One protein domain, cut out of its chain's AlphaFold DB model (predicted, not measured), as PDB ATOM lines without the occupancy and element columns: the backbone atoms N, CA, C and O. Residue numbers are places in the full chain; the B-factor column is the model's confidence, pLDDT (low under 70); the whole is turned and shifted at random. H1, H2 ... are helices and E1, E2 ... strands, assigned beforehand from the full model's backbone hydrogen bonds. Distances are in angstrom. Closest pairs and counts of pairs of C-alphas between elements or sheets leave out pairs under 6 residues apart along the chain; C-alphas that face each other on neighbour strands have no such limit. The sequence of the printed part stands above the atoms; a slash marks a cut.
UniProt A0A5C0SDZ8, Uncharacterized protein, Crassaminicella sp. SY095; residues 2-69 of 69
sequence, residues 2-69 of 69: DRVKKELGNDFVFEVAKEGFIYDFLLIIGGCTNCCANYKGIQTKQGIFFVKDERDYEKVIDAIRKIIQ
ATOM      1  N   ASP A   2      43.027 -56.634 -39.020       61.25
ATOM      2  CA  ASP A   2      44.440 -56.487 -39.413       61.25
ATOM      3  C   ASP A   2      44.717 -56.199 -40.890       61.25
ATOM      4  O   ASP A   2      45.551 -55.355 -41.190       61.25
ATOM      5  N   ARG A   3      44.025 -56.850 -41.831       71.94
ATOM      6  CA  ARG A   3      44.403 -56.773 -43.253       71.94
ATOM      7  C   ARG A   3      44.191 -55.385 -43.870       71.94
ATOM      8  O   ARG A   3      45.102 -54.867 -44.500       71.94
ATOM      9  N   VAL A   4      43.034 -54.754 -43.639       74.25
ATOM     10  CA  VAL A   4      42.750 -53.396 -44.158       74.25
ATOM     11  C   VAL A   4      43.664 -52.380 -43.501       74.25
ATOM     12  O   VAL A   4      44.259 -51.562 -44.185       74.25
ATOM     13  N   LYS A   5      43.820 -52.464 -42.176       74.31
ATOM     14  CA  LYS A   5      44.689 -51.546 -41.444       74.31
ATOM     15  C   LYS A   5      46.157 -51.706 -41.852       74.31
ATOM     16  O   LYS A   5      46.887 -50.731 -41.833       74.31
ATOM     17  N   LYS A   6      46.591 -52.904 -42.251       79.94
ATOM     18  CA  LYS A   6      47.946 -53.151 -42.756       79.94
ATOM     19  C   LYS A   6      48.159 -52.610 -44.171       79.94
ATOM     20  O   LYS A   6      49.206 -52.038 -44.433       79.94
ATOM     21  N   GLU A   7      47.172 -52.763 -45.052       79.88
ATOM     22  CA  GLU A   7      47.252 -52.292 -46.444       79.88
ATOM     23  C   GLU A   7      47.039 -50.781 -46.587       79.88
ATOM     24  O   GLU A   7      47.610 -50.173 -47.483       79.88
ATOM     25  N   LEU A   8      46.201 -50.186 -45.734       78.62
ATOM     26  CA  LEU A   8      45.776 -48.785 -45.832       78.62
ATOM     27  C   LEU A   8      46.259 -47.916 -44.664       78.62
ATOM     28  O   LEU A   8      46.021 -46.715 -44.662       78.62
ATOM     29  N   GLY A   9      46.894 -48.492 -43.641       77.38
ATOM     30  CA  GLY A   9      47.277 -47.762 -42.426       77.38
ATOM     31  C   GLY A   9      48.392 -46.737 -42.615       77.38
ATOM     32  O   GLY A   9      48.613 -45.938 -41.711       77.38
ATOM     33  N   ASN A  10      49.077 -46.749 -43.762       80.19
ATOM     34  CA  ASN A  10      50.013 -45.687 -44.137       80.19
ATOM     35  C   ASN A  10      49.298 -44.472 -44.739       80.19
ATOM     36  O   ASN A  10      49.768 -43.352 -44.560       80.19
ATOM     37  N   ASP A  11      48.173 -44.687 -45.421       82.62
ATOM     38  CA  ASP A  11      47.420 -43.634 -46.106       82.62
ATOM     39  C   ASP A  11      46.280 -43.079 -45.240       82.62
ATOM     40  O   ASP A  11      45.860 -41.937 -45.414       82.62
ATOM     41  N   PHE A  12      45.791 -43.866 -44.273       81.44
ATOM     42  CA  PHE A  12      44.669 -43.492 -43.416       81.44
ATOM     43  C   PHE A  12      44.881 -43.799 -41.942       81.44
ATOM     44  O   PHE A  12      45.388 -44.848 -41.536       81.44
ATOM     45  N   VAL A  13      44.346 -42.900 -41.121       82.25
ATOM     46  CA  VAL A  13      44.239 -43.086 -39.678       82.25
ATOM     47  C   VAL A  13      42.940 -43.827 -39.374       82.25
ATOM     48  O   VAL A  13      41.847 -43.278 -39.481       82.25
ATOM     49  N   PHE A  14      43.064 -45.095 -38.986       81.12
ATOM     50  CA  PHE A  14      41.927 -45.895 -38.532       81.12
ATOM     51  C   PHE A  14      41.749 -45.769 -37.022       81.12
ATOM     52  O   PHE A  14      42.590 -46.237 -36.248       81.12
ATOM     53  N   GLU A  15      40.605 -45.234 -36.612       82.94
ATOM     54  CA  GLU A  15      40.164 -45.178 -35.222       82.94
ATOM     55  C   GLU A  15      38.767 -45.783 -35.047       82.94
ATOM     56  O   GLU A  15      38.026 -45.998 -36.008       82.94
ATOM     57  N   VAL A  16      38.408 -46.087 -33.799       81.75
ATOM     58  CA  VAL A  16      37.037 -46.478 -33.466       81.75
ATOM     59  C   VAL A  16      36.168 -45.236 -33.569       81.75
ATOM     60  O   VAL A  16      36.406 -44.263 -32.856       81.75
ATOM     61  N   ALA A  17      35.175 -45.284 -34.452       80.31
ATOM     62  CA  ALA A  17      34.339 -44.134 -34.736       80.31
ATOM     63  C   ALA A  17      33.535 -43.694 -33.502       80.31
ATOM     64  O   ALA A  17      32.950 -44.521 -32.796       80.31
ATOM     65  N   LYS A  18      33.515 -42.381 -33.256       81.00
ATOM     66  CA  LYS A  18      32.821 -41.742 -32.132       81.00
ATOM     67  C   LYS A  18      31.713 -40.822 -32.626       81.00
ATOM     68  O   LYS A  18      31.830 -40.190 -33.674       81.00
ATOM     69  N   GLU A  19      30.646 -40.719 -31.844       78.12
ATOM     70  CA  GLU A  19      29.571 -39.762 -32.107       78.12
ATOM     71  C   GLU A  19      30.089 -38.319 -31.986       78.12
ATOM     72  O   GLU A  19      30.937 -38.016 -31.146       78.12
ATOM     73  N   GLY A  20      29.594 -37.431 -32.852       80.62
ATOM     74  CA  GLY A  20      30.013 -36.023 -32.906       80.62
ATOM     75  C   GLY A  20      31.266 -35.745 -33.747       80.62
ATOM     76  O   GLY A  20      31.589 -34.580 -33.967       80.62
ATOM     77  N   PHE A  21      31.934 -36.781 -34.261       81.19
ATOM     78  CA  PHE A  21      33.032 -36.645 -35.218       81.19
ATOM     79  C   PHE A  21      32.552 -36.935 -36.643       81.19
ATOM     80  O   PHE A  21      31.706 -37.804 -36.869       81.19
ATOM     81  N   ILE A  22      33.101 -36.190 -37.604       82.69
ATOM     82  CA  ILE A  22      32.840 -36.384 -39.031       82.69
ATOM     83  C   ILE A  22      34.052 -37.079 -39.631       82.69
ATOM     84  O   ILE A  22      35.136 -36.499 -39.696       82.69
ATOM     85  N   TYR A  23      33.851 -38.307 -40.088       85.56
ATOM     86  CA  TYR A  23      34.892 -39.100 -40.732       85.56
ATOM     87  C   TYR A  23      34.776 -38.997 -42.252       85.56
ATOM     88  O   TYR A  23      33.695 -38.760 -42.793       85.56
ATOM     89  N   ASP A  24      35.873 -39.199 -42.980       84.88
ATOM     90  CA  ASP A  24      35.788 -39.273 -44.440       84.88
ATOM     91  C   ASP A  24      34.999 -40.517 -44.866       84.88
ATOM     92  O   ASP A  24      34.103 -40.416 -45.702       84.88
ATOM     93  N   PHE A  25      35.222 -41.651 -44.202       83.94
ATOM     94  CA  PHE A  25      34.457 -42.880 -44.400       83.94
ATOM     95  C   PHE A  25      34.376 -43.709 -43.117       83.94
ATOM     96  O   PHE A  25      35.259 -43.660 -42.261       83.94
ATOM     97  N   LEU A  26      33.311 -44.503 -43.001       84.81
ATOM     98  CA  LEU A  26      33.124 -45.453 -41.905       84.81
ATOM     99  C   LEU A  26      33.279 -46.880 -42.424       84.81
ATOM    100  O   LEU A  26      32.612 -47.264 -43.380       84.81
ATOM    101  N   LEU A  27      34.129 -47.675 -41.777       81.62
ATOM    102  CA  LEU A  27      34.356 -49.074 -42.131       81.62
ATOM    103  C   LEU A  27      33.729 -49.999 -41.085       81.62
ATOM    104  O   LEU A  27      34.166 -50.037 -39.936       81.62
ATOM    105  N   ILE A  28      32.733 -50.780 -41.491       79.50
ATOM    106  CA  ILE A  28      32.022 -51.722 -40.624       79.50
ATOM    107  C   ILE A  28      32.449 -53.143 -40.988       79.50
ATOM    108  O   ILE A  28      32.081 -53.661 -42.040       79.50
ATOM    109  N   ILE A  29      33.223 -53.780 -40.107       76.75
ATOM    110  CA  ILE A  29      33.736 -55.144 -40.294       76.75
ATOM    111  C   ILE A  29      32.904 -56.120 -39.457       76.75
ATOM    112  O   ILE A  29      32.790 -55.945 -38.248       76.75
ATOM    113  N   GLY A  30      32.376 -57.175 -40.085       67.38
ATOM    114  CA  GLY A  30      31.753 -58.300 -39.374       67.38
ATOM    115  C   GLY A  30      30.366 -58.019 -38.785       67.38
ATOM    116  O   GLY A  30      29.965 -58.661 -37.819       67.38
ATOM    117  N   GLY A  31      29.618 -57.068 -39.346       56.47
ATOM    118  CA  GLY A  31      28.252 -56.776 -38.914       56.47
ATOM    119  C   GLY A  31      27.204 -57.553 -39.711       56.47
ATOM    120  O   GLY A  31      27.132 -57.436 -40.936       56.47
ATOM    121  N   CYS A  32      26.291 -58.247 -39.027       51.53
ATOM    122  CA  CYS A  32      24.937 -58.374 -39.562       51.53
ATOM    123  C   CYS A  32      24.388 -56.947 -39.676       51.53
ATOM    124  O   CYS A  32      24.514 -56.172 -38.727       51.53
ATOM    125  N   THR A  33      23.748 -56.595 -40.790       51.97
ATOM    126  CA  THR A  33      23.164 -55.262 -41.055       51.97
ATOM    127  C   THR A  33      22.181 -54.764 -39.982       51.97
ATOM    128  O   THR A  33      21.736 -53.625 -40.059       51.97
ATOM    129  N   ASN A  34      21.870 -55.594 -38.980       45.34
ATOM    130  CA  ASN A  34      20.802 -55.416 -38.012       45.34
ATOM    131  C   ASN A  34      21.223 -55.393 -36.527       45.34
ATOM    132  O   ASN A  34      20.334 -55.241 -35.698       45.34
ATOM    133  N   CYS A  35      22.504 -55.587 -36.157       44.38
ATOM    134  CA  CYS A  35      22.841 -55.871 -34.742       44.38
ATOM    135  C   CYS A  35      23.863 -54.963 -34.044       44.38
ATOM    136  O   CYS A  35      23.838 -54.898 -32.819       44.38
ATOM    137  N   CYS A  36      24.752 -54.254 -34.743       48.78
ATOM    138  CA  CYS A  36      25.872 -53.605 -34.051       48.78
ATOM    139  C   CYS A  36      25.959 -52.109 -34.343       48.78
ATOM    140  O   CYS A  36      26.374 -51.699 -35.421       48.78
ATOM    141  N   ALA A  37      25.621 -51.348 -33.299       50.38
ATOM    142  CA  ALA A  37      25.820 -49.919 -33.103       50.38
ATOM    143  C   ALA A  37      25.008 -48.988 -34.015       50.38
ATOM    144  O   ALA A  37      24.963 -49.105 -35.234       50.38
ATOM    145  N   ASN A  38      24.374 -48.018 -33.369       54.50
ATOM    146  CA  ASN A  38      23.609 -46.920 -33.933       54.50
ATOM    147  C   ASN A  38      24.509 -45.980 -34.773       54.50
ATOM    148  O   ASN A  38      24.714 -44.826 -34.413       54.50
ATOM    149  N   TYR A  39      25.047 -46.444 -35.908       62.91
ATOM    150  CA  TYR A  39      25.850 -45.625 -36.832       62.91
ATOM    151  C   TYR A  39      25.050 -44.461 -37.443       62.91
ATOM    152  O   TYR A  39      25.634 -43.606 -38.098       62.91
ATOM    153  N   LYS A  40      23.733 -44.376 -37.187       61.75
ATOM    154  CA  LYS A  40      22.899 -43.201 -37.494       61.75
ATOM    155  C   LYS A  40      23.438 -41.900 -36.885       61.75
ATOM    156  O   LYS A  40      23.151 -40.842 -37.430       61.75
ATOM    157  N   GLY A  41      24.185 -41.969 -35.779       65.50
ATOM    158  CA  GLY A  41      24.820 -40.803 -35.152       65.50
ATOM    159  C   GLY A  41      26.176 -40.414 -35.753       65.50
ATOM    160  O   GLY A  41      26.728 -39.375 -35.392       65.50
ATOM    161  N   ILE A  42      26.726 -41.229 -36.659       73.94
ATOM    162  CA  ILE A  42      28.053 -41.017 -37.237       73.94
ATOM    163  C   ILE A  42      27.902 -40.360 -38.601       73.94
ATOM    164  O   ILE A  42      27.284 -40.902 -39.516       73.94
ATOM    165  N   GLN A  43      28.500 -39.183 -38.736       75.62
ATOM    166  CA  GLN A  43      28.515 -38.458 -39.994       75.62
ATOM    167  C   GLN A  43      29.734 -38.877 -40.811       75.62
ATOM    168  O   GLN A  43      30.856 -38.935 -40.305       75.62
ATOM    169  N   THR A  44      29.504 -39.174 -42.088       81.62
ATOM    170  CA  THR A  44      30.564 -39.526 -43.036       81.62
ATOM    171  C   THR A  44      30.473 -38.641 -44.267       81.62
ATOM    172  O   THR A  44      29.371 -38.290 -44.688       81.62
ATOM    173  N   LYS A  45      31.618 -38.277 -44.852       81.06
ATOM    174  CA  LYS A  45      31.639 -37.474 -46.083       81.06
ATOM    175  C   LYS A  45      31.421 -38.318 -47.335       81.06
ATOM    176  O   LYS A  45      30.704 -37.897 -48.233       81.06
ATOM    177  N   GLN A  46      32.040 -39.496 -47.390       78.12
ATOM    178  CA  GLN A  46      32.039 -40.378 -48.562       78.12
ATOM    179  C   GLN A  46      31.162 -41.624 -48.387       78.12
ATOM    180  O   GLN A  46      30.997 -42.405 -49.321       78.12
ATOM    181  N   GLY A  47      30.565 -41.798 -47.206       81.06
ATOM    182  CA  GLY A  47      29.654 -42.893 -46.907       81.06
ATOM    183  C   GLY A  47      30.264 -43.991 -46.038       81.06
ATOM    184  O   GLY A  47      31.255 -43.806 -45.325       81.06
ATOM    185  N   ILE A  48      29.604 -45.148 -46.066       81.88
ATOM    186  CA  ILE A  48      29.867 -46.275 -45.170       81.88
ATOM    187  C   ILE A  48      30.201 -47.510 -46.008       81.88
ATOM    188  O   ILE A  48      29.426 -47.905 -46.879       81.88
ATOM    189  N   PHE A  49      31.326 -48.148 -45.700       82.56
ATOM    190  CA  PHE A  49      31.759 -49.405 -46.294       82.56
ATOM    191  C   PHE A  49      31.488 -50.565 -45.341       82.56
ATOM    192  O   PHE A  49      31.851 -50.526 -44.165       82.56
ATOM    193  N   PHE A  50      30.881 -51.627 -45.864       81.38
ATOM    194  CA  PHE A  50      30.600 -52.846 -45.115       81.38
ATOM    195  C   PHE A  50      31.499 -53.968 -45.612       81.38
ATOM    196  O   PHE A  50      31.552 -54.246 -46.806       81.38
ATOM    197  N   VAL A  51      32.161 -54.639 -44.679       81.62
ATOM    198  CA  VAL A  51      32.999 -55.800 -44.943       81.62
ATOM    199  C   VAL A  51      32.398 -56.982 -44.197       81.62
ATOM    200  O   VAL A  51      32.544 -57.091 -42.975       81.62
ATOM    201  N   LYS A  52      31.670 -57.833 -44.925       76.38
ATOM    202  CA  LYS A  52      31.008 -59.019 -44.365       76.38
ATOM    203  C   LYS A  52      31.846 -60.268 -44.600       76.38
ATOM    204  O   LYS A  52      32.069 -61.021 -43.656       76.38
ATOM    205  N   ASP A  53      32.390 -60.406 -45.809       77.38
ATOM    206  CA  ASP A  53      33.222 -61.543 -46.205       77.38
ATOM    207  C   ASP A  53      34.591 -61.098 -46.751       77.38
ATOM    208  O   ASP A  53      34.804 -59.931 -47.082       77.38
ATOM    209  N   GLU A  54      35.510 -62.049 -46.960       76.38
ATOM    210  CA  GLU A  54      36.810 -61.803 -47.617       76.38
ATOM    211  C   GLU A  54      36.697 -61.147 -49.000       76.38
ATOM    212  O   GLU A  54      37.528 -60.318 -49.357       76.38
ATOM    213  N   ARG A  55      35.639 -61.435 -49.763       79.19
ATOM    214  CA  ARG A  55      35.418 -60.804 -51.076       79.19
ATOM    215  C   ARG A  55      35.068 -59.320 -50.964       79.19
ATOM    216  O   ARG A  55      35.333 -58.554 -51.887       79.19
ATOM    217  N   ASP A  56      34.461 -58.908 -49.852       81.00
ATOM    218  CA  ASP A  56      34.157 -57.497 -49.613       81.00
ATOM    219  C   ASP A  56      35.412 -56.726 -49.207       81.00
ATOM    220  O   ASP A  56      35.527 -55.548 -49.534       81.00
ATOM    221  N   TYR A  57      36.383 -57.386 -48.560       79.81
ATOM    222  CA  TYR A  57      37.668 -56.764 -48.232       79.81
ATOM    223  C   TYR A  57      38.360 -56.220 -49.484       79.81
ATOM    224  O   TYR A  57      38.759 -55.059 -49.497       79.81
ATOM    225  N   GLU A  58      38.478 -57.026 -50.543       83.44
ATOM    226  CA  GLU A  58      39.134 -56.597 -51.785       83.44
ATOM    227  C   GLU A  58      38.385 -55.445 -52.457       83.44
ATOM    228  O   GLU A  58      39.000 -54.455 -52.851       83.44
ATOM    229  N   LYS A  59      37.050 -55.525 -52.515       84.88
ATOM    230  CA  LYS A  59      36.210 -54.461 -53.088       84.88
ATOM    231  C   LYS A  59      36.353 -53.143 -52.339       84.88
ATOM    232  O   LYS A  59      36.420 -52.091 -52.966       84.88
ATOM    233  N   VAL A  60      36.379 -53.191 -51.009       84.44
ATOM    234  CA  VAL A  60      36.511 -51.991 -50.180       84.44
ATOM    235  C   VAL A  60      37.906 -51.388 -50.313       84.44
ATOM    236  O   VAL A  60      38.020 -50.174 -50.437       84.44
ATOM    237  N   ILE A  61      38.961 -52.206 -50.356       83.31
ATOM    238  CA  ILE A  61      40.327 -51.712 -50.579       83.31
ATOM    239  C   ILE A  61      40.451 -51.058 -51.963       83.31
ATOM    240  O   ILE A  61      41.010 -49.969 -52.060       83.31
ATOM    241  N   ASP A  62      39.905 -51.673 -53.017       86.00
ATOM    242  CA  ASP A  62      39.907 -51.100 -54.371       86.00
ATOM    243  C   ASP A  62      39.133 -49.773 -54.437       86.00
ATOM    244  O   ASP A  62      39.630 -48.787 -54.979       86.00
ATOM    245  N   ALA A  63      37.947 -49.719 -53.821       83.94
ATOM    246  CA  ALA A  63      37.141 -48.504 -53.753       83.94
ATOM    247  C   ALA A  63      37.866 -47.374 -53.009       83.94
ATOM    248  O   ALA A  63      37.875 -46.242 -53.485       83.94
ATOM    249  N   ILE A  64      38.514 -47.681 -51.881       81.94
ATOM    250  CA  ILE A  64      39.291 -46.696 -51.124       81.94
ATOM    251  C   ILE A  64      40.514 -46.229 -51.926       81.94
ATOM    252  O   ILE A  64      40.773 -45.032 -51.983       81.94
ATOM    253  N   ARG A  65      41.234 -47.128 -52.610       81.88
ATOM    254  CA  ARG A  65      42.377 -46.747 -53.461       81.88
ATOM    255  C   ARG A  65      41.978 -45.793 -54.587       81.88
ATOM    256  O   ARG A  65      42.703 -44.840 -54.842       81.88
ATOM    257  N   LYS A  66      40.813 -45.998 -55.203       82.25
ATOM    258  CA  LYS A  66      40.263 -45.103 -56.239       82.25
ATOM    259  C   LYS A  66      39.902 -43.706 -55.742       82.25
ATOM    260  O   LYS A  66      39.747 -42.812 -56.559       82.25
ATOM    261  N   ILE A  67      39.720 -43.528 -54.436       75.88
ATOM    262  CA  ILE A  67      39.425 -42.223 -53.830       75.88
ATOM    263  C   ILE A  67      40.715 -41.419 -53.595       75.88
ATOM    264  O   ILE A  67      40.675 -40.192 -53.575       75.88
ATOM    265  N   ILE A  68      41.846 -42.101 -53.394       70.12
ATOM    266  CA  ILE A  68      43.159 -41.475 -53.155       70.12
ATOM    267  C   ILE A  68      43.835 -41.064 -54.473       70.12
ATOM    268  O   ILE A  68      44.668 -40.161 -54.473       70.12
ATOM    269  N   GLN A  69      43.517 -41.767 -55.564       58.91
ATOM    270  CA  GLN A  69      44.131 -41.609 -56.883       58.91
ATOM    271  C   GLN A  69      43.491 -40.477 -57.692       58.91
ATOM    272  O   GLN A  69      44.259 -39.755 -58.364       58.91
TER     273      GLN A  69
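What this domain is: This is residues 2 to 69 of the 69 residues of an uncharacterized protein of Crassaminicella sp. SY095 (UniProt A0A5C0SDZ8). A pair of short parallel strands, E1 and E2, stands between two helices on one side and a wide loop, residues 31 to 41, on the other. The longer helix, H2, packs on E2, and the short helix H1 lies off to the same side of the pair, while long stretches without named elements make much of the rest. The printed part has 68 residues, with two named helices and two named strands in the order H1, E1, E2, H2; the class is mixed, helices and strands, with 30 residues, under half, in named elements. The whole is compact, with a radius of gyration of the C-alphas of 11.9 A, and rounded, spanning 28 by 24 by 18 A.

Where its parts are: E1 is residues 26 to 29, beginning at C-alpha 26 (33.124, -45.453, -41.905), and E2 is residues 48 to 51. H2, residues 54 to 68, is 22.0 A long and ends at C-alpha 68 (43.159, -41.475, -53.155). H1, residues 2 to 8, is 10.1 A long and begins at C-alpha 2 (44.440, -56.487, -39.413).

How they stand to each other: E1 and E2 are parallel neighbours at 17 degrees, with N 28 and O 49 within hydrogen-bond range at 2.8 A. Residues 22 to 23 and 43 to 44 form a short parallel pairing. The closest C-alphas of E2 and H2, Val 51 and Tyr 57, are 5.8 A apart. H1 and H2 only just touch, with 3 pairs of C-alphas within 8 A, the closest Val 4 and Ile 61 at 7.1 A; H2 does so with residues 57 to 61 alone. They run the same way at a shallow tilt of 22 degrees. H1 and E2 are apart, as are E1 and H2. Every O i to N i+4 pair is within hydrogen-bond range in H1, and 9 of 11 in H2.

The domain as a whole: The two C-alphas farthest apart, Cys 35 and Gln 69, are 33.9 A apart. The printed part has no cut. The links H1 to E1 and E1 to E2 are long, and E2 to H2 is tight. The model's pLDDT is under 70 at residue 2, residues 30 to 41 and residue 69.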